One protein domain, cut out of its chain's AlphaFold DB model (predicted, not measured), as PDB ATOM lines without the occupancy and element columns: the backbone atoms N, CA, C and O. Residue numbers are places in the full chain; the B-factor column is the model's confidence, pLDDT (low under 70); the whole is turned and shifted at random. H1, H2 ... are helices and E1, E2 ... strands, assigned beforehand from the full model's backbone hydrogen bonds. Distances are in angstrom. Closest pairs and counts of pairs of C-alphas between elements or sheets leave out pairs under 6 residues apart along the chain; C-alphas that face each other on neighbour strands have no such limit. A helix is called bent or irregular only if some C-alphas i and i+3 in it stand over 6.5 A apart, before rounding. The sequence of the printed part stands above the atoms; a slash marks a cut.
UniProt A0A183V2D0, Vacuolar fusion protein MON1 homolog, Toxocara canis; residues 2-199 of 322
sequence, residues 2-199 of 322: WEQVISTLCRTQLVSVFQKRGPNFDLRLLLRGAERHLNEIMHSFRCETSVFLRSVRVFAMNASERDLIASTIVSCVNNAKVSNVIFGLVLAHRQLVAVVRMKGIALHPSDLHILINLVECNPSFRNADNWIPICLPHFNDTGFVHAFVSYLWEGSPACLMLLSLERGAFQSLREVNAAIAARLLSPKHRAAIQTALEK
ATOM      1  N   TRP A   2     111.170  87.955 107.598       88.12
ATOM      2  CA  TRP A   2     109.723  87.690 107.497       88.12
ATOM      3  C   TRP A   2     108.873  88.637 108.369       88.12
ATOM      4  O   TRP A   2     107.798  89.056 107.958       88.12
ATOM      5  N   GLU A   3     109.396  89.052 109.525       92.88
ATOM      6  CA  GLU A   3     108.761  90.027 110.424       92.88
ATOM      7  C   GLU A   3     108.441  91.357 109.710       92.88
ATOM      8  O   GLU A   3     107.366  91.915 109.903       92.88
ATOM      9  N   GLN A   4     109.318  91.833 108.814       93.81
ATOM     10  CA  GLN A   4     109.074  93.053 108.033       93.81
ATOM     11  C   GLN A   4     107.922  92.859 107.034       93.81
ATOM     12  O   GLN A   4     107.128  93.772 106.841       93.81
ATOM     13  N   VAL A   5     107.779  91.669 106.444       92.44
ATOM     14  CA  VAL A   5     106.642  91.337 105.563       92.44
ATOM     15  C   VAL A   5     105.332  91.348 106.353       92.44
ATOM     16  O   VAL A   5     104.348  91.952 105.924       92.44
ATOM     17  N   ILE A   6     105.331  90.738 107.542       92.62
ATOM     18  CA  ILE A   6     104.170  90.759 108.438       92.62
ATOM     19  C   ILE A   6     103.862  92.182 108.897       92.62
ATOM     20  O   ILE A   6     102.690  92.517 109.004       92.62
ATOM     21  N   SER A   7     104.858  93.053 109.077       93.25
ATOM     22  CA  SER A   7     104.600  94.449 109.450       93.25
ATOM     23  C   SER A   7     103.762  95.227 108.431       93.25
ATOM     24  O   SER A   7     102.998  96.113 108.813       93.25
ATOM     25  N   THR A   8     103.872  94.864 107.148       89.50
ATOM     26  CA  THR A   8     103.145  95.499 106.044       89.50
ATOM     27  C   THR A   8     101.737  94.930 105.874       89.50
ATOM     28  O   THR A   8     100.806  95.689 105.632       89.50
ATOM     29  N   LEU A   9     101.566  93.608 105.990       88.69
ATOM     30  CA  LEU A   9     100.304  92.935 105.644       88.69
ATOM     31  C   LEU A   9      99.522  92.400 106.852       88.69
ATOM     32  O   LEU A   9      98.339  92.123 106.742       88.69
ATOM     33  N   CYS A  10     100.142  92.232 108.014       91.88
ATOM     34  CA  CYS A  10      99.664  91.357 109.089       91.88
ATOM     35  C   CYS A  10      99.457  89.891 108.657       91.88
ATOM     36  O   CYS A  10      99.202  89.538 107.501       91.88
ATOM     37  N   ARG A  11      99.524  88.985 109.632       93.19
ATOM     38  CA  ARG A  11      99.319  87.550 109.409       93.19
ATOM     39  C   ARG A  11      97.887  87.236 108.984       93.19
ATOM     40  O   ARG A  11      97.682  86.382 108.128       93.19
ATOM     41  N   THR A  12      96.898  87.926 109.548       92.38
ATOM     42  CA  THR A  12      95.474  87.723 109.231       92.38
ATOM     43  C   THR A  12      95.152  88.001 107.769       92.38
ATOM     44  O   THR A  12      94.467  87.193 107.139       92.38
ATOM     45  N   GLN A  13      95.673  89.091 107.192       91.12
ATOM     46  CA  GLN A  13      95.468  89.360 105.767       91.12
ATOM     47  C   GLN A  13      96.197  88.325 104.913       91.12
ATOM     48  O   GLN A  13      95.613  87.821 103.958       91.12
ATOM     49  N   LEU A  14      97.427  87.953 105.284       91.94
ATOM     50  CA  LEU A  14      98.206  86.958 104.550       91.94
ATOM     51  C   LEU A  14      97.490  85.597 104.502       91.94
ATOM     52  O   LEU A  14      97.310  85.037 103.424       91.94
ATOM     53  N   VAL A  15      96.992  85.108 105.643       93.06
ATOM     54  CA  VAL A  15      96.205  83.864 105.721       93.06
ATOM     55  C   VAL A  15      94.919  83.968 104.896       93.06
ATOM     56  O   VAL A  15      94.638  83.086 104.088       93.06
ATOM     57  N   SER A  16      94.166  85.064 105.040       93.25
ATOM     58  CA  SER A  16      92.915  85.295 104.301       93.25
ATOM     59  C   SER A  16      93.128  85.320 102.785       93.25
ATOM     60  O   SER A  16      92.327  84.774 102.026       93.25
ATOM     61  N   VAL A  17      94.233  85.912 102.325       93.50
ATOM     62  CA  VAL A  17      94.598  85.969 100.906       93.50
ATOM     63  C   VAL A  17      94.864  84.573 100.353       93.50
ATOM     64  O   VAL A  17      94.271  84.227  99.334       93.50
ATOM     65  N   PHE A  18      95.683  83.755 101.019       94.38
ATOM     66  CA  PHE A  18      95.967  82.394 100.549       94.38
ATOM     67  C   PHE A  18      94.753  81.465 100.636       94.38
ATOM     68  O   PHE A  18      94.577  80.614  99.767       94.38
ATOM     69  N   GLN A  19      93.874  81.656 101.624       95.25
ATOM     70  CA  GLN A  19      92.614  80.915 101.709       95.25
ATOM     71  C   GLN A  19      91.656  81.264 100.563       95.25
ATOM     72  O   GLN A  19      91.024  80.376 100.000       95.25
ATOM     73  N   LYS A  20      91.548  82.548 100.195       94.81
ATOM     74  CA  LYS A  20      90.604  83.011  99.162       94.81
ATOM     75  C   LYS A  20      91.135  82.878  97.736       94.81
ATOM     76  O   LYS A  20      90.358  82.626  96.824       94.81
ATOM     77  N   ARG A  21      92.432  83.119  97.529       93.69
ATOM     78  CA  ARG A  21      93.073  83.172  96.201       93.69
ATOM     79  C   ARG A  21      93.893  81.922  95.874       93.69
ATOM     80  O   ARG A  21      94.381  81.802  94.755       93.69
ATOM     81  N   GLY A  22      94.017  80.998  96.824       92.94
ATOM     82  CA  GLY A  22      94.746  79.744  96.676       92.94
ATOM     83  C   GLY A  22      96.253  79.860  96.947       92.94
ATOM     84  O   GLY A  22      96.792  80.963  97.074       92.94
ATOM     85  N   PRO A  23      96.960  78.714  97.019       92.25
ATOM     86  CA  PRO A  23      98.375  78.635  97.400       92.25
ATOM     87  C   PRO A  23      99.339  79.272  96.385       92.25
ATOM     88  O   PRO A  23     100.446  79.648  96.754       92.25
ATOM     89  N   ASN A  24      98.918  79.438  95.127       93.62
ATOM     90  CA  ASN A  24      99.749  79.979  94.042       93.62
ATOM     91  C   ASN A  24      99.666  81.510  93.911       93.62
ATOM     92  O   ASN A  24     100.092  82.072  92.901       93.62
ATOM     93  N   PHE A  25      99.073  82.198  94.889       93.50
ATOM     94  CA  PHE A  25      98.929  83.647  94.839       93.50
ATOM     95  C   PHE A  25     100.288  84.368  94.916       93.50
ATOM     96  O   PHE A  25     101.086  84.129  95.821       93.50
ATOM     97  N   ASP A  26     100.526  85.309  93.995       92.12
ATOM     98  CA  ASP A  26     101.749  86.115  93.965       92.12
ATOM     99  C   ASP A  26     101.708  87.257  94.998       92.12
ATOM    100  O   ASP A  26     101.124  88.323  94.773       92.12
ATOM    101  N   LEU A  27     102.385  87.051  96.133       90.50
ATOM    102  CA  LEU A  27     102.496  88.037  97.214       90.50
ATOM    103  C   LEU A  27     103.178  89.346  96.807       90.50
ATOM    104  O   LEU A  27     102.951  90.364  97.464       90.50
ATOM    105  N   ARG A  28     103.980  89.367  95.734       90.06
ATOM    106  CA  ARG A  28     104.659  90.597  95.286       90.06
ATOM    107  C   ARG A  28     103.664  91.700  94.957       90.06
ATOM    108  O   ARG A  28     103.986  92.868  95.113       90.06
ATOM    109  N   LEU A  29     102.444  91.338  94.556       90.69
ATOM    110  CA  LEU A  29     101.365  92.284  94.280       90.69
ATOM    111  C   LEU A  29     100.935  93.076  95.524       90.69
ATOM    112  O   LEU A  29     100.570  94.239  95.394       90.69
ATOM    113  N   LEU A  30     100.992  92.459  96.708       89.38
ATOM    114  CA  LEU A  30     100.634  93.094  97.982       89.38
ATOM    115  C   LEU A  30     101.813  93.827  98.630       89.38
ATOM    116  O   LEU A  30     101.604  94.722  99.439       89.38
ATOM    117  N   LEU A  31     103.041  93.452  98.276       89.50
ATOM    118  CA  LEU A  31     104.270  94.043  98.810       89.50
ATOM    119  C   LEU A  31     104.836  95.171  97.941       89.50
ATOM    120  O   LEU A  31     105.924  95.667  98.231       89.50
ATOM    121  N   ARG A  32     104.117  95.591  96.893       88.44
ATOM    122  CA  ARG A  32     104.514  96.747  96.081       88.44
ATOM    123  C   ARG A  32     104.641  97.986  96.966       88.44
ATOM    124  O   ARG A  32     103.720  98.312  97.709       88.44
ATOM    125  N   GLY A  33     105.770  98.676  96.869       87.06
ATOM    126  CA  GLY A  33     106.104  99.838  97.694       87.06
ATOM    127  C   GLY A  33     106.829  99.501  99.003       87.06
ATOM    128  O   GLY A  33     107.374 100.405  99.633       87.06
ATOM    129  N   ALA A  34     106.891  98.226  99.411       90.25
ATOM    130  CA  ALA A  34     107.629  97.788 100.601       90.25
ATOM    131  C   ALA A  34     109.102  97.447 100.308       90.25
ATOM    132  O   ALA A  34     109.852  97.087 101.218       90.25
ATOM    133  N   GLU A  35     109.547  97.544  99.049       92.31
ATOM    134  CA  GLU A  35     110.893  97.156  98.621       92.31
ATOM    135  C   GLU A  35     111.962  97.972  99.345       92.31
ATOM    136  O   GLU A  35     112.984  97.423  99.751       92.31
ATOM    137  N   ARG A  36     111.711  99.269  99.566       94.50
ATOM    138  CA  ARG A  36     112.632 100.141 100.305       94.50
ATOM    139  C   ARG A  36     112.832  99.646 101.736       94.50
ATOM    140  O   ARG A  36     113.970  99.456 102.151       94.50
ATOM    141  N   HIS A  37     111.743  99.369 102.456       94.19
ATOM    142  CA  HIS A  37     111.793  98.851 103.825       94.19
ATOM    143  C   HIS A  37     112.483  97.489 103.898       94.19
ATOM    144  O   HIS A  37     113.297  97.261 104.792       94.19
ATOM    145  N   LEU A  38     112.192  96.588 102.956       93.75
ATOM    146  CA  LEU A  38     112.819  95.266 102.888       93.75
ATOM    147  C   LEU A  38     114.321  95.355 102.586       93.75
ATOM    148  O   LEU A  38     115.116  94.653 103.213       93.75
ATOM    149  N   ASN A  39     114.726  96.229 101.668       94.75
ATOM    150  CA  ASN A  39     116.134  96.431 101.343       94.75
ATOM    151  C   ASN A  39     116.894  97.049 102.519       94.75
ATOM    152  O   ASN A  39     117.975  96.567 102.863       94.75
ATOM    153  N   GLU A  40     116.318  98.054 103.181       95.06
ATOM    154  CA  GLU A  40     116.990  98.743 104.280       95.06
ATOM    155  C   GLU A  40     117.119  97.861 105.526       95.06
ATOM    156  O   GLU A  40     118.190  97.817 106.130       95.06
ATOM    157  N   ILE A  41     116.106  97.062 105.887       92.62
ATOM    158  CA  ILE A  41     116.245  96.138 107.026       92.62
ATOM    159  C   ILE A  41     117.303  95.058 106.750       92.62
ATOM    160  O   ILE A  41     118.034  94.647 107.654       92.62
ATOM    161  N   MET A  42     117.439  94.621 105.492       92.62
ATOM    162  CA  MET A  42     118.477  93.675 105.078       92.62
ATOM    163  C   MET A  42     119.869  94.300 105.097       92.62
ATOM    164  O   MET A  42     120.827  93.659 105.537       92.62
ATOM    165  N   HIS A  43     119.986  95.548 104.651       92.88
ATOM    166  CA  HIS A  43     121.206  96.331 104.779       92.88
ATOM    167  C   HIS A  43     121.583  96.517 106.259       92.88
ATOM    168  O   HIS A  43     122.700  96.191 106.659       92.88
ATOM    169  N   SER A  44     120.620  96.884 107.103       91.81
ATOM    170  CA  SER A  44     120.783  97.034 108.554       91.81
ATOM    171  C   SER A  44     121.262  95.737 109.214       91.81
ATOM    172  O   SER A  44     122.230  95.747 109.966       91.81
ATOM    173  N   PHE A  45     120.676  94.584 108.877       90.19
ATOM    174  CA  PHE A  45     121.137  93.275 109.367       90.19
ATOM    175  C   PHE A  45     122.600  92.980 108.988       90.19
ATOM    176  O   PHE A  45     123.332  92.281 109.698       90.19
ATOM    177  N   ARG A  46     123.058  93.503 107.846       89.06
ATOM    178  CA  ARG A  46     124.447  93.346 107.409       89.06
ATOM    179  C   ARG A  46     125.390  94.274 108.168       89.06
ATOM    180  O   ARG A  46     126.488  93.818 108.496       89.06
ATOM    181  N   CYS A  47     124.944  95.491 108.462       88.19
ATOM    182  CA  CYS A  47     125.775  96.611 108.900       88.19
ATOM    183  C   CYS A  47     125.670  96.948 110.402       88.19
ATOM    184  O   CYS A  47     126.508  97.683 110.917       88.19
ATOM    185  N   GLU A  48     124.695  96.400 111.128       89.62
ATOM    186  CA  GLU A  48     124.444  96.724 112.535       89.62
ATOM    187  C   GLU A  48     124.431  95.485 113.432       89.62
ATOM    188  O   GLU A  48     123.788  94.477 113.136       89.62
ATOM    189  N   THR A  49     125.100  95.582 114.583       91.81
ATOM    190  CA  THR A  49     125.172  94.500 115.577       91.81
ATOM    191  C   THR A  49     123.860  94.285 116.318       91.81
ATOM    192  O   THR A  49     123.488  93.148 116.593       91.81
ATOM    193  N   SER A  50     123.122  95.363 116.590       93.19
ATOM    194  CA  SER A  50     121.838  95.358 117.297       93.19
ATOM    195  C   SER A  50     120.818  94.413 116.676       93.19
ATOM    196  O   SER A  50     120.166  93.654 117.395       93.19
ATOM    197  N   VAL A  51     120.706  94.429 115.345       90.69
ATOM    198  CA  VAL A  51     119.680  93.674 114.617       90.69
ATOM    199  C   VAL A  51     119.881  92.169 114.799       90.69
ATOM    200  O   VAL A  51     118.962  91.478 115.234       90.69
ATOM    201  N   PHE A  52     121.084  91.645 114.541       87.38
ATOM    202  CA  PHE A  52     121.337  90.206 114.693       87.38
ATOM    203  C   PHE A  52     121.514  89.765 116.153       87.38
ATOM    204  O   PHE A  52     121.260  88.607 116.469       87.38
ATOM    205  N   LEU A  53     121.857  90.681 117.065       91.25
ATOM    206  CA  LEU A  53     121.826  90.434 118.512       91.25
ATOM    207  C   LEU A  53     120.410  90.459 119.111       91.25
ATOM    208  O   LEU A  53     120.267  90.236 120.318       91.25
ATOM    209  N   ARG A  54     119.374  90.732 118.300       91.56
ATOM    210  CA  ARG A  54     117.977  90.911 118.736       91.56
ATOM    211  C   ARG A  54     117.881  91.912 119.887       91.56
ATOM    212  O   ARG A  54     117.322  91.626 120.941       91.56
ATOM    213  N   SER A  55     118.500  93.068 119.697       95.81
ATOM    214  CA  SER A  55     118.604  94.136 120.692       95.81
ATOM    215  C   SER A  55     118.464  95.502 120.032       95.81
ATOM    216  O   SER A  55     118.591  95.604 118.816       95.81
ATOM    217  N   VAL A  56     118.215  96.561 120.800       96.31
ATOM    218  CA  VAL A  56     118.136  97.932 120.275       96.31
ATOM    219  C   VAL A  56     119.288  98.790 120.775       96.31
ATOM    220  O   VAL A  56     119.659  98.729 121.946       96.31
ATOM    221  N   ARG A  57     119.850  99.617 119.891       96.00
ATOM    222  CA  ARG A  57     120.821 100.634 120.296       96.00
ATOM    223  C   ARG A  57     120.112 101.770 121.007       96.00
ATOM    224  O   ARG A  57     119.143 102.317 120.486       96.00
ATOM    225  N   VAL A  58     120.640 102.160 122.152       96.25
ATOM    226  CA  VAL A  58     120.179 103.347 122.867       96.25
ATOM    227  C   VAL A  58     121.033 104.535 122.447       96.25
ATOM    228  O   VAL A  58     122.254 104.421 122.321       96.25
ATOM    229  N   PHE A  59     120.385 105.669 122.199       96.94
ATOM    230  CA  PHE A  59     121.076 106.919 121.922       96.94
ATOM    231  C   PHE A  59     121.743 107.395 123.208       96.94
ATOM    232  O   PHE A  59     121.073 107.507 124.241       96.94
ATOM    233  N   ALA A  60     123.051 107.639 123.160       96.38
ATOM    234  CA  ALA A  60     123.798 108.075 124.329       96.38
ATOM    235  C   ALA A  60     123.333 109.477 124.742       96.38
ATOM    236  O   ALA A  60     123.364 110.412 123.947       96.38
ATOM    237  N   MET A  61     122.858 109.613 125.975       95.69
ATOM    238  CA  MET A  61     122.283 110.850 126.504       95.69
ATOM    239  C   MET A  61     122.252 110.757 128.025       95.69
ATOM    240  O   MET A  61     121.968 109.687 128.565       95.69
ATOM    241  N   ASN A  62     122.531 111.865 128.709       95.12
ATOM    242  CA  ASN A  62     122.427 111.931 130.163       95.12
ATOM    243  C   ASN A  62     120.985 111.645 130.626       95.12
ATOM    244  O   ASN A  62     120.017 111.938 129.922       95.12
ATOM    245  N   ALA A  63     120.845 111.069 131.821       94.25
ATOM    246  CA  ALA A  63     119.542 110.655 132.344       94.25
ATOM    247  C   ALA A  63     118.554 111.827 132.474       94.25
ATOM    248  O   ALA A  63     117.389 111.669 132.140       94.25
ATOM    249  N   SER A  64     119.029 113.016 132.857       95.00
ATOM    250  CA  SER A  64     118.208 114.221 133.027       95.00
ATOM    251  C   SER A  64     117.410 114.606 131.780       95.00
ATOM    252  O   SER A  64     116.204 114.824 131.859       95.00
ATOM    253  N   GLU A  65     118.060 114.681 130.621       96.44
ATOM    254  CA  GLU A  65     117.431 115.049 129.354       96.44
ATOM    255  C   GLU A  65     116.499 113.934 128.871       96.44
ATOM    256  O   GLU A  65     115.408 114.207 128.365       96.44
ATOM    257  N   ARG A  66     116.893 112.673 129.075       96.94
ATOM    258  CA  ARG A  66     116.070 111.514 128.719       96.94
ATOM    259  C   ARG A  66     114.784 111.457 129.544       96.94
ATOM    260  O   ARG A  66     113.700 111.294 128.981       96.94
ATOM    261  N   ASP A  67     114.902 111.634 130.856       96.31
ATOM    262  CA  ASP A  67     113.780 111.648 131.791       96.31
ATOM    263  C   ASP A  67     112.886 112.869 131.555       96.31
ATOM    264  O   ASP A  67     111.664 112.753 131.632       96.31
ATOM    265  N   LEU A  68     113.451 114.024 131.181       96.88
ATOM    266  CA  LEU A  68     112.681 115.200 130.765       96.88
ATOM    267  C   LEU A  68     111.789 114.891 129.552       96.88
ATOM    268  O   LEU A  68     110.597 115.207 129.570       96.88
ATOM    269  N   ILE A  69     112.337 114.250 128.515       97.75
ATOM    270  CA  ILE A  69     111.569 113.844 127.328       97.75
ATOM    271  C   ILE A  69     110.458 112.867 127.727       97.75
ATOM    272  O   ILE A  69     109.287 113.090 127.417       97.75
ATOM    273  N   ALA A  70     110.812 111.798 128.440       97.62
ATOM    274  CA  ALA A  70     109.876 110.736 128.784       97.62
ATOM    275  C   ALA A  70     108.766 111.210 129.744       97.62
ATOM    276  O   ALA A  70     107.589 110.937 129.511       97.62
ATOM    277  N   SER A  71     109.102 111.989 130.776       97.31
ATOM    278  CA  SER A  71     108.119 112.568 131.705       97.31
ATOM    279  C   SER A  71     107.194 113.584 131.030       97.31
ATOM    280  O   SER A  71     106.003 113.638 131.350       97.31
ATOM    281  N   THR A  72     107.696 114.345 130.049       98.06
ATOM    282  CA  THR A  72     106.867 115.252 129.242       98.06
ATOM    283  C   THR A  72     105.828 114.469 128.444       98.06
ATOM    284  O   THR A  72     104.655 114.843 128.461       98.06
ATOM    285  N   ILE A  73     106.230 113.359 127.809       97.94
ATOM    286  CA  ILE A  73     105.320 112.462 127.082       97.94
ATOM    287  C   ILE A  73     104.234 111.921 128.023       97.94
ATOM    288  O   ILE A  73     103.051 112.079 127.724       97.94
ATOM    289  N   VAL A  74     104.621 111.353 129.174       97.62
ATOM    290  CA  VAL A  74     103.677 110.832 130.186       97.62
ATOM    291  C   VAL A  74     102.680 111.910 130.606       97.62
ATOM    292  O   VAL A  74     101.470 111.711 130.533       97.62
ATOM    293  N   SER A  75     103.176 113.082 131.010       97.31
ATOM    294  CA  SER A  75     102.327 114.159 131.517       97.31
ATOM    295  C   SER A  75     101.337 114.666 130.465       97.31
ATOM    296  O   SER A  75     100.177 114.903 130.793       97.31
ATOM    297  N   CYS A  76     101.760 114.829 129.208       97.50
ATOM    298  CA  CYS A  76     100.871 115.293 128.144       97.50
ATOM    299  C   CYS A  76      99.792 114.262 127.791       97.50
ATOM    300  O   CYS A  76      98.629 114.640 127.651       97.50
ATOM    301  N   VAL A  77     100.150 112.977 127.694       96.56
ATOM    302  CA  VAL A  77      99.184 111.898 127.425       96.56
ATOM    303  C   VAL A  77      98.155 111.796 128.555       96.56
ATOM    304  O   VAL A  77      96.952 111.767 128.289       96.56
ATOM    305  N   ASN A  78      98.608 111.838 129.811       95.25
ATOM    306  CA  ASN A  78      97.728 111.727 130.976       95.25
ATOM    307  C   ASN A  78      96.798 112.934 131.121       95.25
ATOM    308  O   ASN A  78      95.614 112.768 131.410       95.25
ATOM    309  N   ASN A  79      97.296 114.143 130.855       95.81
ATOM    310  CA  ASN A  79      96.474 115.353 130.876       95.81
ATOM    311  C   ASN A  79      95.377 115.332 129.803       95.81
ATOM    312  O   ASN A  79      94.264 115.787 130.060       95.81
ATOM    313  N   ALA A  80      95.676 114.782 128.624       94.00
ATOM    314  CA  ALA A  80      94.707 114.609 127.546       94.00
ATOM    315  C   ALA A  80      93.752 113.420 127.766       94.00
ATOM    316  O   ALA A  80      92.808 113.251 127.000       94.00
ATOM    317  N   LYS A  81      93.977 112.604 128.810       91.88
ATOM    318  CA  LYS A  81      93.161 111.434 129.177       91.88
ATOM    319  C   LYS A  81      92.988 110.427 128.030       91.88
ATOM    320  O   LYS A  81      91.938 109.799 127.901       91.88
ATOM    321  N   VAL A  82      94.020 110.255 127.202       89.12
ATOM    322  CA  VAL A  82      93.994 109.299 126.085       89.12
ATOM    323  C   VAL A  82      94.382 107.911 126.599       89.12
ATOM    324  O   VAL A  82      95.549 107.649 126.870       89.12
ATOM    325  N   SER A  83      93.411 107.006 126.724       82.88
ATOM    326  CA  SER A  83      93.606 105.681 127.340       82.88
ATOM    327  C   SER A  83      94.225 104.621 126.423       82.88
ATOM    328  O   SER A  83      94.645 103.572 126.900       82.88
ATOM    329  N   ASN A  84      94.271 104.866 125.111       86.94
ATOM    330  CA  ASN A  84      94.593 103.838 124.111       86.94
ATOM    331  C   ASN A  84      96.026 103.931 123.559       86.94
ATOM    332  O   ASN A  84      96.366 103.221 122.609       86.94
ATOM    333  N   VAL A  85      96.871 104.783 124.154       95.25
ATOM    334  CA  VAL A  85      98.296 104.891 123.811       95.25
ATOM    335  C   VAL A  85      99.074 103.787 124.507       95.25
ATOM    336  O   VAL A  85      99.141 103.721 125.730       95.25
ATOM    337  N   ILE A  86      99.702 102.929 123.713       96.44
ATOM    338  CA  ILE A  86     100.485 101.798 124.211       96.44
ATOM    339  C   ILE A  86     101.972 102.135 124.323       96.44
ATOM    340  O   ILE A  86     102.632 101.679 125.254       96.44
ATOM    341  N   PHE A  87     102.502 102.973 123.430       97.69
ATOM    342  CA  PHE A  87     103.906 103.383 123.463       97.69
ATOM    343  C   PHE A  87     104.078 104.845 123.063       97.69
ATOM    344  O   PHE A  87     103.416 105.325 122.146       97.69
ATOM    345  N   GLY A  88     105.015 105.525 123.718       97.88
ATOM    346  CA  GLY A  88     105.593 106.789 123.279       97.88
ATOM    347  C   GLY A  88     107.096 106.613 123.123       97.88
ATOM    348  O   GLY A  88     107.788 106.322 124.096       97.88
ATOM    349  N   LEU A  89     107.600 106.735 121.901       97.94
ATOM    350  CA  LEU A  89     108.993 106.474 121.547       97.94
ATOM    351  C   LEU A  89     109.627 107.741 120.995       97.94
ATOM    352  O   LEU A  89     109.010 108.439 120.197       97.94
ATOM    353  N   VAL A  90     110.880 107.996 121.355       98.25
ATOM    354  CA  VAL A  90     111.708 108.984 120.658       98.25
ATOM    355  C   VAL A  90     112.894 108.269 120.037       98.25
ATOM    356  O   VAL A  90     113.627 107.564 120.732       98.25
ATOM    357  N   LEU A  91     113.069 108.441 118.732       98.00
ATOM    358  CA  LEU A  91     114.121 107.825 117.931       98.00
ATOM    359  C   LEU A  91     115.012 108.913 117.335       98.00
ATOM    360  O   LEU A  91     114.507 109.904 116.821       98.00
ATOM    361  N   ALA A  92     116.327 108.724 117.351       96.81
ATOM    362  CA  ALA A  92     117.275 109.601 116.663       96.81
ATOM    363  C   ALA A  92     118.413 108.761 116.087       96.81
ATOM    364  O   ALA A  92     118.917 107.870 116.763       96.81
ATOM    365  N   HIS A  93     118.810 109.023 114.838       93.69
ATOM    366  CA  HIS A  93     119.921 108.323 114.173       93.69
ATOM    367  C   HIS A  93     119.854 106.789 114.296       93.69
ATOM    368  O   HIS A  93     120.854 106.136 114.590       93.69
ATOM    369  N   ARG A  94     118.655 106.216 114.108       94.25
ATOM    370  CA  ARG A  94     118.375 104.773 114.257       94.25
ATOM    371  C   ARG A  94     118.654 104.205 115.658       94.25
ATOM    372  O   ARG A  94     118.922 103.019 115.826       94.25
ATOM    373  N   GLN A  95     118.579 105.052 116.680       96.31
ATOM    374  CA  GLN A  95     118.765 104.690 118.081       96.31
ATOM    375  C   GLN A  95     117.571 105.149 118.919       96.31
ATOM    376  O   GLN A  95     116.934 106.164 118.633       96.31
ATOM    377  N   LEU A  96     117.278 104.398 119.978       97.56
ATOM    378  CA  LEU A  96     116.216 104.713 120.922       97.56
ATOM    379  C   LEU A  96     116.691 105.781 121.915       97.56
ATOM    380  O   LEU A  96     117.601 105.541 122.709       97.56
ATOM    381  N   VAL A  97     116.065 106.954 121.884       97.62
ATOM    382  CA  VAL A  97     116.313 108.055 122.825       97.62
ATOM    383  C   VAL A  97     115.454 107.881 124.070       97.62
ATOM    384  O   VAL A  97     115.973 107.883 125.175       97.62
ATOM    385  N   ALA A  98     114.148 107.689 123.933       97.19
ATOM    386  CA  ALA A  98     113.260 107.526 125.080       97.19
ATOM    387  C   ALA A  98     112.144 106.538 124.755       97.19
ATOM    388  O   ALA A  98     111.739 106.410 123.599       97.19
ATOM    389  N   VAL A  99     111.649 105.852 125.781       96.69
ATOM    390  CA  VAL A  99     110.481 104.977 125.684       96.69
ATOM    391  C   VAL A  99     109.604 105.149 126.915       96.69
ATOM    392  O   VAL A  99     110.069 105.071 128.047       96.69
ATOM    393  N   VAL A 100     108.320 105.353 126.663       97.19
ATOM    394  CA  VAL A 100     107.222 105.283 127.621       97.19
ATOM    395  C   VAL A 100     106.278 104.202 127.117       97.19
ATOM    396  O   VAL A 100     106.079 104.062 125.908       97.19
ATOM    397  N   ARG A 101     105.716 103.407 128.022       95.38
ATOM    398  CA  ARG A 101     104.838 102.293 127.651       95.38
ATOM    399  C   ARG A 101     103.667 102.157 128.602       95.38
ATOM    400  O   ARG A 101     103.771 102.535 129.761       95.38
ATOM    401  N   MET A 102     102.574 101.559 128.157       94.50
ATOM    402  CA  MET A 102     101.525 101.125 129.080       94.50
ATOM    403  C   MET A 102     102.069 100.029 130.019       94.50
ATOM    404  O   MET A 102     102.985  99.275 129.669       94.50
ATOM    405  N   LYS A 103     101.546  99.940 131.246       91.81
ATOM    406  CA  LYS A 103     101.965  98.891 132.191       91.81
ATOM    407  C   LYS A 103     101.642  97.500 131.641       91.81
ATOM    408  O   LYS A 103     100.612  97.291 131.013       91.81
ATOM    409  N   GLY A 104     102.535  96.545 131.900       90.56
ATOM    410  CA  GLY A 104     102.351  95.140 131.519       90.56
ATOM    411  C   GLY A 104     102.702  94.799 130.069       90.56
ATOM    412  O   GLY A 104     102.753  93.619 129.740       90.56
ATOM    413  N   ILE A 105     103.009  95.786 129.220       92.00
ATOM    414  CA  ILE A 105     103.435  95.538 127.839       92.00
ATOM    415  C   ILE A 105     104.914  95.870 127.640       92.00
ATOM    416  O   ILE A 105     105.459  96.816 128.209       92.00
ATOM    417  N   ALA A 106     105.584  95.075 126.813       90.56
ATOM    418  CA  ALA A 106     106.960  95.300 126.400       90.56
ATOM    419  C   ALA A 106     107.040  95.245 124.878       90.56
ATOM    420  O   ALA A 106     106.410  94.400 124.249       90.56
ATOM    421  N   LEU A 107     107.821  96.152 124.294       93.31
ATOM    422  CA  LEU A 107     108.065  96.148 122.862       93.31
ATOM    423  C   LEU A 107     109.280  95.268 122.571       93.31
ATOM    424  O   LEU A 107     110.372  95.525 123.080       93.31
ATOM    425  N   HIS A 108     109.087  94.224 121.772       95.31
ATOM    426  CA  HIS A 108     110.173  93.326 121.398       95.31
ATOM    427  C   HIS A 108     111.185  94.049 120.481       95.31
ATOM    428  O   HIS A 108     110.769  94.821 119.613       95.31
ATOM    429  N   PRO A 109     112.504  93.787 120.594       95.69
ATOM    430  CA  PRO A 109     113.511  94.460 119.770       95.69
ATOM    431  C   PRO A 109     113.292  94.343 118.256       95.69
ATOM    432  O   PRO A 109     113.546  95.308 117.542       95.69
ATOM    433  N   SER A 110     112.788  93.209 117.750       95.19
ATOM    434  CA  SER A 110     112.461  93.071 116.316       95.19
ATOM    435  C   SER A 110     111.375  94.053 115.866       95.19
ATOM    436  O   SER A 110     111.497  94.656 114.804       95.19
ATOM    437  N   ASP A 111     110.343  94.254 116.688       97.06
ATOM    438  CA  ASP A 111     109.253  95.189 116.394       97.06
ATOM    439  C   ASP A 111     109.757  96.635 116.454       97.06
ATOM    440  O   ASP A 111     109.387  97.468 115.631       97.06
ATOM    441  N   LEU A 112     110.687  96.933 117.364       96.88
ATOM    442  CA  LEU A 112     111.335  98.239 117.421       96.88
ATOM    443  C   LEU A 112     112.221  98.514 116.194       96.88
ATOM    444  O   LEU A 112     112.223  99.635 115.688       96.88
ATOM    445  N   HIS A 113     112.920  97.505 115.662       96.94
ATOM    446  CA  HIS A 113     113.664  97.634 114.400       96.94
ATOM    447  C   HIS A 113     112.752  97.912 113.207       96.94
ATOM    448  O   HIS A 113     113.127  98.695 112.338       96.94
ATOM    449  N   ILE A 114     111.547  97.337 113.180       96.94
ATOM    450  CA  ILE A 114     110.531  97.659 112.170       96.94
ATOM    451  C   ILE A 114     110.145  99.145 112.253       96.94
ATOM    452  O   ILE A 114     110.089  99.817 111.225       96.94
ATOM    453  N   LEU A 115     109.931  99.681 113.459       97.56
ATOM    454  CA  LEU A 115     109.591 101.097 113.660       97.56
ATOM    455  C   LEU A 115     110.744 102.041 113.289       97.56
ATOM    456  O   LEU A 115     110.524 103.056 112.631       97.56
ATOM    457  N   ILE A 116     111.980 101.695 113.660       97.00
ATOM    458  CA  ILE A 116     113.183 102.438 113.257       97.00
ATOM    459  C   ILE A 116     113.299 102.462 111.730       97.00
ATOM    460  O   ILE A 116     113.503 103.518 111.133       97.00
ATOM    461  N   ASN A 117     113.121 101.305 111.094       96.38
ATOM    462  CA  ASN A 117     113.179 101.168 109.648       96.38
ATOM    463  C   ASN A 117     112.059 101.949 108.942       96.38
ATOM    464  O   ASN A 117     112.294 102.542 107.892       96.38
ATOM    465  N   LEU A 118     110.859 101.998 109.536       96.31
ATOM    466  CA  LEU A 118     109.739 102.798 109.045       96.31
ATOM    467  C   LEU A 118     110.099 104.289 108.984       96.31
ATOM    468  O   LEU A 118     109.825 104.921 107.966       96.31
ATOM    469  N   VAL A 119     110.708 104.841 110.037       95.75
ATOM    470  CA  VAL A 119     111.115 106.257 110.074       95.75
ATOM    471  C   VAL A 119     112.240 106.529 109.072       95.75
ATOM    472  O   VAL A 119     112.150 107.475 108.293       95.75
ATOM    473  N   GLU A 120     113.264 105.675 109.031       93.62
ATOM    474  CA  GLU A 120     114.419 105.848 108.138       93.62
ATOM    475  C   GLU A 120     114.024 105.808 106.651       93.62
ATOM    476  O   GLU A 120     114.489 106.603 105.834       93.62
ATOM    477  N   CYS A 121     113.120 104.896 106.287       95.06
ATOM    478  CA  CYS A 121     112.696 104.718 104.901       95.06
ATOM    479  C   CYS A 121     111.738 105.809 104.400       95.06
ATOM    480  O   CYS A 121     111.477 105.866 103.197       95.06
ATOM    481  N   ASN A 122     111.229 106.684 105.273       94.50
ATOM    482  CA  ASN A 122     110.241 107.702 104.914       94.50
ATOM    483  C   ASN A 122     110.670 109.119 105.346       94.50
ATOM    484  O   ASN A 122     110.102 109.691 106.279       94.50
ATOM    485  N   PRO A 123     111.619 109.751 104.628       91.00
ATOM    486  CA  PRO A 123     112.055 111.119 104.926       91.00
ATOM    487  C   PRO A 123     110.934 112.168 104.876       91.00
ATOM    488  O   PRO A 123     111.042 113.211 105.519       91.00
ATOM    489  N   SER A 124     109.851 111.895 104.137       92.00
ATOM    490  CA  SER A 124     108.672 112.763 104.037       92.00
ATOM    491  C   SER A 124     107.974 112.996 105.376       92.00
ATOM    492  O   SER A 124     107.298 114.013 105.523       92.00
ATOM    493  N   PHE A 125     108.184 112.127 106.374       93.88
ATOM    494  CA  PHE A 125     107.602 112.292 107.708       93.88
ATOM    495  C   PHE A 125     108.063 113.563 108.430       93.88
ATOM    496  O   PHE A 125     107.452 113.973 109.410       93.88
ATOM    497  N   ARG A 126     109.123 114.216 107.943       89.88
ATOM    498  CA  ARG A 126     109.604 115.499 108.472       89.88
ATOM    499  C   ARG A 126     108.666 116.673 108.194       89.88
ATOM    500  O   ARG A 126     108.746 117.665 108.907       89.88
ATOM    501  N   ASN A 127     107.804 116.566 107.184       87.62
ATOM    502  CA  ASN A 127     107.087 117.717 106.631       87.62
ATOM    503  C   ASN A 127     105.617 117.808 107.072       87.62
ATOM    504  O   ASN A 127     104.948 118.782 106.740       87.62
ATOM    505  N   ALA A 128     105.091 116.795 107.760       85.31
ATOM    506  CA  ALA A 128     103.688 116.736 108.162       85.31
ATOM    507  C   ALA A 128     103.484 115.773 109.336       85.31
ATOM    508  O   ALA A 128     104.341 114.934 109.610       85.31
ATOM    509  N   ASP A 129     102.319 115.863 109.980       90.44
ATOM    510  CA  ASP A 129     101.823 114.839 110.900       90.44
ATOM    511  C   ASP A 129     101.460 113.573 110.105       90.44
ATOM    512  O   ASP A 129     100.708 113.646 109.130       90.44
ATOM    513  N   ASN A 130     101.957 112.404 110.519       95.31
ATOM    514  CA  ASN A 130     101.709 111.146 109.803       95.31
ATOM    515  C   ASN A 130     100.935 110.166 110.677       95.31
ATOM    516  O   ASN A 130     101.273 109.977 111.843       95.31
ATOM    517  N   TRP A 131      99.935 109.509 110.086       96.25
ATOM    518  CA  TRP A 131      99.129 108.474 110.731       96.25
ATOM    519  C   TRP A 131      99.229 107.173 109.951       96.25
ATOM    520  O   TRP A 131      98.663 107.043 108.865       96.25
ATOM    521  N   ILE A 132     100.000 106.228 110.479       95.25
ATOM    522  CA  ILE A 132     100.438 105.057 109.718       95.25
ATOM    523  C   ILE A 132      99.960 103.792 110.428       95.25
ATOM    524  O   ILE A 132     100.364 103.554 111.569       95.25
ATOM    525  N   PRO A 133      99.126 102.956 109.788       95.12
ATOM    526  CA  PRO A 133      98.857 101.624 110.302       95.12
ATOM    527  C   PRO A 133     100.109 100.759 110.136       95.12
ATOM    528  O   PRO A 133     100.705 100.710 109.060       95.12
ATOM    529  N   ILE A 134     100.507 100.062 111.194       95.31
ATOM    530  CA  ILE A 134     101.643  99.143 111.171       95.31
ATOM    531  C   ILE A 134     101.336  97.885 111.984       95.31
ATOM    532  O   ILE A 134     100.765  97.957 113.070       95.31
ATOM    533  N   CYS A 135     101.691  96.718 111.450       96.12
ATOM    534  CA  CYS A 135     101.633  95.474 112.209       96.12
ATOM    535  C   CYS A 135     102.934  95.292 112.992       96.12
ATOM    536  O   CYS A 135     104.022  95.496 112.451       96.12
ATOM    537  N   LEU A 136     102.841  94.864 114.247       96.88
ATOM    538  CA  LEU A 136     104.003  94.585 115.090       96.88
ATOM    539  C   LEU A 136     104.013  93.086 115.419       96.88
ATOM    540  O   LEU A 136     103.242  92.667 116.280       96.88
ATOM    541  N   PRO A 137     104.817  92.264 114.716       95.62
ATOM    542  CA  PRO A 137     104.701  90.803 114.751       95.62
ATOM    543  C   PRO A 137     104.789  90.153 116.137       95.62
ATOM    544  O   PRO A 137     104.174  89.112 116.343       95.62
ATOM    545  N   HIS A 138     105.544  90.721 117.082       95.62
ATOM    546  CA  HIS A 138     105.665  90.154 118.433       95.62
ATOM    547  C   HIS A 138     104.657  90.740 119.412       95.62
ATOM    548  O   HIS A 138     104.348  90.104 120.417       95.62
ATOM    549  N   PHE A 139     104.169  91.951 119.151       95.19
ATOM    550  CA  PHE A 139     103.127  92.569 119.954       95.19
ATOM    551  C   PHE A 139     101.734  92.035 119.584       95.19
ATOM    552  O   PHE A 139     100.998  91.576 120.453       95.19
ATOM    553  N   ASN A 140     101.376  92.082 118.299       93.81
ATOM    554  CA  ASN A 140     100.151  91.514 117.743       93.81
ATOM    555  C   ASN A 140     100.312  91.308 116.225       93.81
ATOM    556  O   ASN A 140     100.198  92.254 115.447       93.81
ATOM    557  N   ASP A 141     100.532  90.066 115.789       93.25
ATOM    558  CA  ASP A 141     100.668  89.709 114.370       93.25
ATOM    559  C   ASP A 141      99.331  89.684 113.605       93.25
ATOM    560  O   ASP A 141      99.320  89.542 112.378       93.25
ATOM    561  N   THR A 142      98.197  89.822 114.299       93.25
ATOM    562  CA  THR A 142      96.852  89.726 113.714       93.25
ATOM    563  C   THR A 142      96.167  91.066 113.465       93.25
ATOM    564  O   THR A 142      95.148  91.098 112.768       93.25
ATOM    565  N   GLY A 143      96.715  92.164 113.988       92.56
ATOM    566  CA  GLY A 143      96.088  93.480 113.937       92.56
ATOM    567  C   GLY A 143      97.090  94.619 113.802       92.56
ATOM    568  O   GLY A 143      98.256  94.501 114.166       92.56
ATOM    569  N   PHE A 144      96.606  95.744 113.284       94.19
ATOM    570  CA  PHE A 144      97.406  96.954 113.146       94.19
ATOM    571  C   PHE A 144      97.346  97.788 114.421       94.19
ATOM    572  O   PHE A 144      96.270  98.026 114.974       94.19
ATOM    573  N   VAL A 145      98.503  98.295 114.827       95.69
ATOM    574  CA  VAL A 145      98.590  99.486 115.672       95.69
ATOM    575  C   VAL A 145      98.710 100.706 114.762       95.69
ATOM    576  O   VAL A 145      99.106 100.591 113.601       95.69
ATOM    577  N   HIS A 146      98.362 101.879 115.267       96.69
ATOM    578  CA  HIS A 146      98.450 103.118 114.506       96.69
ATOM    579  C   HIS A 146      99.522 104.014 115.111       96.69
ATOM    580  O   HIS A 146      99.479 104.334 116.301       96.69
ATOM    581  N   ALA A 147     100.497 104.382 114.287       97.44
ATOM    582  CA  ALA A 147     101.613 105.227 114.662       97.44
ATOM    583  C   ALA A 147     101.340 106.674 114.247       97.44
ATOM    584  O   ALA A 147     101.220 106.968 113.056       97.44
ATOM    585  N   PHE A 148     101.282 107.570 115.231       97.75
ATOM    586  CA  PHE A 148     101.415 109.005 115.011       97.75
ATOM    587  C   PHE A 148     102.903 109.341 114.987       97.75
ATOM    588  O   PHE A 148     103.586 109.095 115.980       97.75
ATOM    589  N   VAL A 149     103.405 109.876 113.874       97.69
ATOM    590  CA  VAL A 149     104.838 110.135 113.668       97.69
ATOM    591  C   VAL A 149     105.071 111.604 113.345       97.69
ATOM    592  O   VAL A 149     104.505 112.128 112.382       97.69
ATOM    593  N   SER A 150     105.937 112.236 114.134       96.31
ATOM    594  CA  SER A 150     106.349 113.635 113.997       96.31
ATOM    595  C   SER A 150     107.814 113.807 114.410       96.31
ATOM    596  O   SER A 150     108.392 112.969 115.104       96.31
ATOM    597  N   TYR A 151     108.445 114.901 113.991       95.69
ATOM    598  CA  TYR A 151     109.742 115.315 114.533       95.69
ATOM    599  C   TYR A 151     109.540 116.346 115.637       95.69
ATOM    600  O   TYR A 151     108.606 117.143 115.574       95.69
ATOM    601  N   LEU A 152     110.414 116.335 116.651       93.69
ATOM    602  CA  LEU A 152     110.238 117.197 117.828       93.69
ATOM    603  C   LEU A 152     110.213 118.694 117.473       93.69
ATOM    604  O   LEU A 152     109.523 119.469 118.130       93.69
ATOM    605  N   TRP A 153     110.979 119.090 116.453       92.19
ATOM    606  CA  TRP A 153     110.985 120.422 115.850       92.19
ATOM    607  C   TRP A 153     111.652 120.380 114.468       92.19
ATOM    608  O   TRP A 153     112.290 119.387 114.102       92.19
ATOM    609  N   GLU A 154     111.530 121.470 113.710       90.44
ATOM    610  CA  GLU A 154     112.139 121.608 112.384       90.44
ATOM    611  C   GLU A 154     113.667 121.446 112.441       90.44
ATOM    612  O   GLU A 154     114.346 122.042 113.277       90.44
ATOM    613  N   GLY A 155     114.214 120.594 111.572       90.38
ATOM    614  CA  GLY A 155     115.645 120.267 111.543       90.38
ATOM    615  C   GLY A 155     116.118 119.296 112.635       90.38
ATOM    616  O   GLY A 155     117.265 118.859 112.592       90.38
ATOM    617  N   SER A 156     115.263 118.898 113.586       93.19
ATOM    618  CA  SER A 156     115.644 117.928 114.620       93.19
ATOM    619  C   SER A 156     115.939 116.545 114.021       93.19
ATOM    620  O   SER A 156     115.188 116.066 113.161       93.19
ATOM    621  N   PRO A 157     116.978 115.828 114.487       94.38
ATOM    622  CA  PRO A 157     117.150 114.419 114.155       94.38
ATOM    623  C   PRO A 157     116.196 113.505 114.943       94.38
ATOM    624  O   PRO A 157     116.070 112.333 114.589       94.38
ATOM    625  N   ALA A 158     115.540 114.021 115.990       96.19
ATOM    626  CA  ALA A 158     114.692 113.246 116.885       96.19
ATOM    627  C   ALA A 158     113.233 113.193 116.407       96.19
ATOM    628  O   ALA A 158     112.556 114.215 116.272       96.19
ATOM    629  N   CYS A 159     112.754 111.973 116.192       97.12
ATOM    630  CA  CYS A 159     111.395 111.632 115.807       97.12
ATOM    631  C   CYS A 159     110.621 111.108 117.020       97.12
ATOM    632  O   CYS A 159     111.066 110.158 117.664       97.12
ATOM    633  N   LEU A 160     109.472 111.713 117.316       97.81
ATOM    634  CA  LEU A 160     108.482 111.205 118.257       97.81
ATOM    635  C   LEU A 160     107.503 110.284 117.529       97.81
ATOM    636  O   LEU A 160     106.999 110.595 116.449       97.81
ATOM    637  N   MET A 161     107.206 109.157 118.162       98.12
ATOM    638  CA  MET A 161     106.227 108.196 117.694       98.12
ATOM    639  C   MET A 161     105.297 107.797 118.838       98.12
ATOM    640  O   MET A 161     105.749 107.248 119.844       98.12
ATOM    641  N   LEU A 162     104.000 108.052 118.680       98.25
ATOM    642  CA  LEU A 162     102.958 107.610 119.609       98.25
ATOM    643  C   LEU A 162     102.177 106.466 118.962       98.25
ATOM    644  O   LEU A 162     101.614 106.632 117.882       98.25
ATOM    645  N   LEU A 163     102.153 105.303 119.608       97.94
ATOM    646  CA  LEU A 163     101.455 104.117 119.116       97.94
ATOM    647  C   LEU A 163     100.134 103.943 119.856       97.94
ATOM    648  O   LEU A 163     100.122 103.894 121.087       97.94
ATOM    649  N   SER A 164      99.039 103.795 119.111       96.75
ATOM    650  CA  SER A 164      97.698 103.562 119.651       96.75
ATOM    651  C   SER A 164      97.039 102.331 119.035       96.75
ATOM    652  O   SER A 164      97.256 102.002 117.866       96.75
ATOM    653  N   LEU A 165      96.206 101.655 119.826       95.19
ATOM    654  CA  LEU A 165      95.332 100.579 119.341       95.19
ATOM    655  C   LEU A 165      94.087 101.116 118.624       95.19
ATOM    656  O   LEU A 165      93.434 100.396 117.874       95.19
ATOM    657  N   GLU A 166      93.754 102.387 118.838       93.94
ATOM    658  CA  GLU A 166      92.532 102.994 118.330       93.94
ATOM    659  C   GLU A 166      92.780 103.728 117.008       93.94
ATOM    660  O   GLU A 166      93.471 104.746 116.954       93.94
ATOM    661  N   ARG A 167      92.143 103.248 115.933       93.12
ATOM    662  CA  ARG A 167      92.225 103.849 114.589       93.12
ATOM    663  C   ARG A 167      91.770 105.313 114.547       93.12
ATOM    664  O   ARG A 167      92.286 106.084 113.740       93.12
ATOM    665  N   GLY A 168      90.801 105.673 115.392       94.25
ATOM    666  CA  GLY A 168      90.208 107.009 115.484       94.25
ATOM    667  C   GLY A 168      90.996 108.014 116.330       94.25
ATOM    668  O   GLY A 168      90.633 109.185 116.352       94.25
ATOM    669  N   ALA A 169      92.091 107.607 116.982       95.31
ATOM    670  CA  ALA A 169      92.817 108.455 117.933       95.31
ATOM    671  C   ALA A 169      93.668 109.572 117.291       95.31
ATOM    672  O   ALA A 169      94.366 110.287 118.008       95.31
ATOM    673  N   PHE A 170      93.631 109.742 115.963       95.44
ATOM    674  CA  PHE A 170      94.487 110.692 115.246       95.44
ATOM    675  C   PHE A 170      94.404 112.116 115.810       95.44
ATOM    676  O   PHE A 170      95.434 112.709 116.117       95.44
ATOM    677  N   GLN A 171      93.191 112.652 115.981       95.50
ATOM    678  CA  GLN A 171      93.011 114.036 116.425       95.50
ATOM    679  C   GLN A 171      93.497 114.237 117.867       95.50
ATOM    680  O   GLN A 171      94.262 115.162 118.134       95.50
ATOM    681  N   SER A 172      93.149 113.323 118.776       95.62
ATOM    682  CA  SER A 172      93.614 113.367 120.166       95.62
ATOM    683  C   SER A 172      95.138 113.276 120.262       95.62
ATOM    684  O   SER A 172      95.759 114.007 121.030       95.62
ATOM    685  N   LEU A 173      95.775 112.418 119.455       96.75
ATOM    686  CA  LEU A 173      97.235 112.299 119.439       96.75
ATOM    687  C   LEU A 173      97.931 113.477 118.776       96.75
ATOM    688  O   LEU A 173      99.034 113.822 119.188       96.75
ATOM    689  N   ARG A 174      97.288 114.127 117.808       96.31
ATOM    690  CA  ARG A 174      97.785 115.370 117.223       96.31
ATOM    691  C   ARG A 174      97.840 116.491 118.260       96.31
ATOM    692  O   ARG A 174      98.840 117.200 118.340       96.31
ATOM    693  N   GLU A 175      96.811 116.611 119.092       96.56
ATOM    694  CA  GLU A 175      96.766 117.576 120.198       96.56
ATOM    695  C   GLU A 175      97.803 117.255 121.283       96.56
ATOM    696  O   GLU A 175      98.546 118.138 121.715       96.56
ATOM    697  N   VAL A 176      97.928 115.978 121.665       97.31
ATOM    698  CA  VAL A 176      98.983 115.513 122.582       97.31
ATOM    699  C   VAL A 176     100.369 115.824 122.021       97.31
ATOM    700  O   VAL A 176     101.214 116.354 122.743       97.31
ATOM    701  N   ASN A 177     100.607 115.537 120.742       96.31
ATOM    702  CA  ASN A 177     101.865 115.828 120.062       96.31
ATOM    703  C   ASN A 177     102.179 117.329 120.082       96.31
ATOM    704  O   ASN A 177     103.292 117.709 120.441       96.31
ATOM    705  N   ALA A 178     101.199 118.184 119.779       95.69
ATOM    706  CA  ALA A 178     101.363 119.634 119.849       95.69
ATOM    707  C   ALA A 178     101.713 120.107 121.272       95.69
ATOM    708  O   ALA A 178     102.605 120.940 121.446       95.69
ATOM    709  N   ALA A 179     101.080 119.534 122.302       97.19
ATOM    710  CA  ALA A 179     101.386 119.842 123.699       97.19
ATOM    711  C   ALA A 179     102.796 119.381 124.114       97.19
ATOM    712  O   ALA A 179     103.494 120.106 124.828       97.19
ATOM    713  N   ILE A 180     103.232 118.196 123.664       97.56
ATOM    714  CA  ILE A 180     104.596 117.692 123.890       97.56
ATOM    715  C   ILE A 180     105.604 118.623 123.215       97.56
ATOM    716  O   ILE A 180     106.525 119.107 123.876       97.56
ATOM    717  N   ALA A 181     105.402 118.924 121.930       95.31
ATOM    718  CA  ALA A 181     106.269 119.808 121.162       95.31
ATOM    719  C   ALA A 181     106.388 121.184 121.829       95.31
ATOM    720  O   ALA A 181     107.500 121.647 122.062       95.31
ATOM    721  N   ALA A 182     105.275 121.797 122.244       95.62
ATOM    722  CA  ALA A 182     105.281 123.095 122.919       95.62
ATOM    723  C   ALA A 182     106.127 123.105 124.209       95.62
ATOM    724  O   ALA A 182     106.881 124.048 124.453       95.62
ATOM    725  N   ARG A 183     106.061 122.045 125.028       96.50
ATOM    726  CA  ARG A 183     106.854 121.938 126.269       96.50
ATOM    727  C   ARG A 183     108.344 121.716 126.004       96.50
ATOM    728  O   ARG A 183     109.186 122.314 126.686       96.50
ATOM    729  N   LEU A 184     108.669 120.873 125.023       96.12
ATOM    730  CA  LEU A 184     110.055 120.589 124.638       96.12
ATOM    731  C   LEU A 184     110.696 121.760 123.876       96.12
ATOM    732  O   LEU A 184     111.907 121.936 123.957       96.12
ATOM    733  N   LEU A 185     109.894 122.600 123.213       95.31
ATOM    734  CA  LEU A 185     110.333 123.814 122.518       95.31
ATOM    735  C   LEU A 185     110.624 125.001 123.440       95.31
ATOM    736  O   LEU A 185     111.182 125.995 122.970       95.31
ATOM    737  N   SER A 186     110.289 124.922 124.734       95.81
ATOM    738  CA  SER A 186     110.678 125.975 125.678       95.81
ATOM    739  C   SER A 186     112.200 126.214 125.610       95.81
ATOM    740  O   SER A 186     112.952 125.239 125.509       95.81
ATOM    741  N   PRO A 187     112.692 127.470 125.667       93.69
ATOM    742  CA  PRO A 187     114.097 127.779 125.373       93.69
ATOM    743  C   PRO A 187     115.099 126.943 126.175       93.69
ATOM    744  O   PRO A 187     116.086 126.454 125.630       93.69
ATOM    745  N   LYS A 188     114.801 126.711 127.461       94.69
ATOM    746  CA  LYS A 188     115.617 125.889 128.360       94.69
ATOM    747  C   LYS A 188     115.653 124.418 127.932       94.69
ATOM    748  O   LYS A 188     116.735 123.847 127.827       94.69
ATOM    749  N   HIS A 189     114.492 123.798 127.710       95.38
ATOM    750  CA  HIS A 189     114.420 122.375 127.359       95.38
ATOM    751  C   HIS A 189     114.981 122.117 125.964       95.38
ATOM    752  O   HIS A 189     115.777 121.196 125.787       95.38
ATOM    753  N   ARG A 190     114.635 122.974 124.996       96.06
ATOM    754  CA  ARG A 190     115.114 122.869 123.620       96.06
ATOM    755  C   ARG A 190     116.635 122.914 123.561       96.06
ATOM    756  O   ARG A 190     117.228 122.030 122.957       96.06
ATOM    757  N   ALA A 191     117.261 123.899 124.209       96.12
ATOM    758  CA  ALA A 191     118.717 124.038 124.198       96.12
ATOM    759  C   ALA A 191     119.422 122.816 124.814       96.12
ATOM    760  O   ALA A 191     120.397 122.321 124.246       96.12
ATOM    761  N   ALA A 192     118.907 122.297 125.935       96.25
ATOM    762  CA  ALA A 192     119.464 121.115 126.593       96.25
ATOM    763  C   ALA A 192     119.364 119.860 125.708       96.25
ATOM    764  O   ALA A 192     120.367 119.189 125.465       96.25
ATOM    765  N   ILE A 193     118.174 119.576 125.162       97.19
ATOM    766  CA  ILE A 193     117.951 118.388 124.327       97.19
ATOM    767  C   ILE A 193     118.711 118.505 123.003       97.19
ATOM    768  O   ILE A 193     119.327 117.534 122.570       97.19
ATOM    769  N   GLN A 194     118.714 119.679 122.368       96.75
ATOM    770  CA  GLN A 194     119.460 119.910 121.132       96.75
ATOM    771  C   GLN A 194     120.962 119.680 121.339       96.75
ATOM    772  O   GLN A 194     121.567 118.929 120.579       96.75
ATOM    773  N   THR A 195     121.539 120.226 122.414       96.50
ATOM    774  CA  THR A 195     122.952 119.997 122.756       96.50
ATOM    775  C   THR A 195     123.242 118.509 122.957       96.50
ATOM    776  O   THR A 195     124.246 118.004 122.455       96.50
ATOM    777  N   ALA A 196     122.355 117.789 123.649       96.56
ATOM    778  CA  ALA A 196     122.508 116.357 123.881       96.56
ATOM    779  C   ALA A 196     122.400 115.517 122.592       96.56
ATOM    780  O   ALA A 196     123.080 114.499 122.476       96.56
ATOM    781  N   LEU A 197     121.576 115.937 121.625       96.44
ATOM    782  CA  LEU A 197     121.449 115.285 120.317       96.44
ATOM    783  C   LEU A 197     122.645 115.577 119.395       96.44
ATOM    784  O   LEU A 197     123.073 114.691 118.662       96.44
ATOM    785  N   GLU A 198     123.190 116.796 119.429       95.50
ATOM    786  CA  GLU A 198     124.324 117.208 118.589       95.50
ATOM    787  C   GLU A 198     125.670 116.690 119.107       95.50
ATOM    788  O   GLU A 198     126.564 116.372 118.321       95.50
ATOM    789  N   LYS A 199     125.829 116.606 120.432       94.50
ATOM    790  CA  LYS A 199     127.067 116.179 121.099       94.50
ATOM    791  C   LYS A 199     126.783 115.031 122.071       94.50
ATOM    792  O   LYS A 199     126.899 115.211 123.286       94.50
TER     793      LYS A 199
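This is residues 2 to 199 of the 322 residues of the protein "Vacuolar fusion protein MON1 homolog" of Toxocara canis (UniProt A0A183V2D0). A twisted sheet of five strands forms the middle, with H4 and H7 crossed over one face and H5 with the kinked H1 over the other; H2 packs on H5. Residues 19 to 24, of which 19 to 21 belong to H1, stick out at one end, and H8 lies toward the opposite end. The printed part has 198 residues in a mixed, three-layer arrangement, H4 and H7 on one face and H5 on the other; its named elements run H1 H2 H3 H4 E1 E2 H5 H6 E3 E4 E5 H7 H8. The sheet's order is E2 E1 E5 E4 E3, all antiparallel. The whole is compact, with a radius of gyration of the C-alphas of 17.4 A, and spans 59 by 38 by 33 A.

Start at edge strand E2, residues 95 to 101, whose hairpin with E1, residues 85 to 92, has N 90 and O 98 at 2.9 A. Next, N 89 of E1 and O 161 of E5, residues 158 to 164, are 2.8 A apart. E3, residues 130 to 136, E4, residues 140 to 151, and E5 make a meander, each strand the antiparallel neighbour of the one before: look at N 134 and O 145, 2.8 A, and N 148 and O 162, 2.8 A. E4 bends by 99 degrees at residue 143. H4, residues 63 to 79, is over E2 and E1 at a height over the sheet of 9.0 A. On the same face H7, residues 170 to 184, touches H4 at a steep tilt of 39 degrees, opposite ways; their closest C-alphas, of Cys 76 and Val 176, are 5.9 A apart. H8, residues 187 to 198, only just touches H4, with 3 pairs of C-alphas within 8 A, closest Glu 65 and Ile 193 at 6.1 A. On the opposite face are H5, residues 109 to 120, and H1, residues 2 to 21; they touch, closest at the C-alphas of Gln 4 and Ile 114, 6.4 A. H1 is irregular, C-alphas 8 and 11 being 9.4 A apart, with a kink of 85 degrees near residue 9. The hub H2, residues 35 to 47, touches H5 with the C-alphas of His 37 and Asn 117 closest, 6.4 A, and forms a helical hairpin with H1. H3, residues 49 to 52, touches H2 only at the corner, and only just, with 3 pairs within 8 A; H6, residues 123 to 126, only grazes the sheet. Every O i to N i+4 pair is within hydrogen-bond range in H2, H4, H5, H7 and H8, but 13 of 16 in H1; H3 and H6 are too short for one.

Find C-alpha 140 at (100.151, 91.514, 117.743); from there E4 runs 25.9 A to C-alpha 151. H4 runs 23.6 A from C-alpha 63 at (119.542, 110.655, 132.344), H7 20.7 A, and H1 20.6 A from C-alpha 2 at (109.723, 87.690, 107.497).

The two C-alphas farthest apart, of Gly 22 and Lys 188, are 59.7 A apart. The printed part has no cut, and the link H1 to H2 is long, 13 residues. The mean pLDDT of the printed part is 94.4, and no printed residue is under 70.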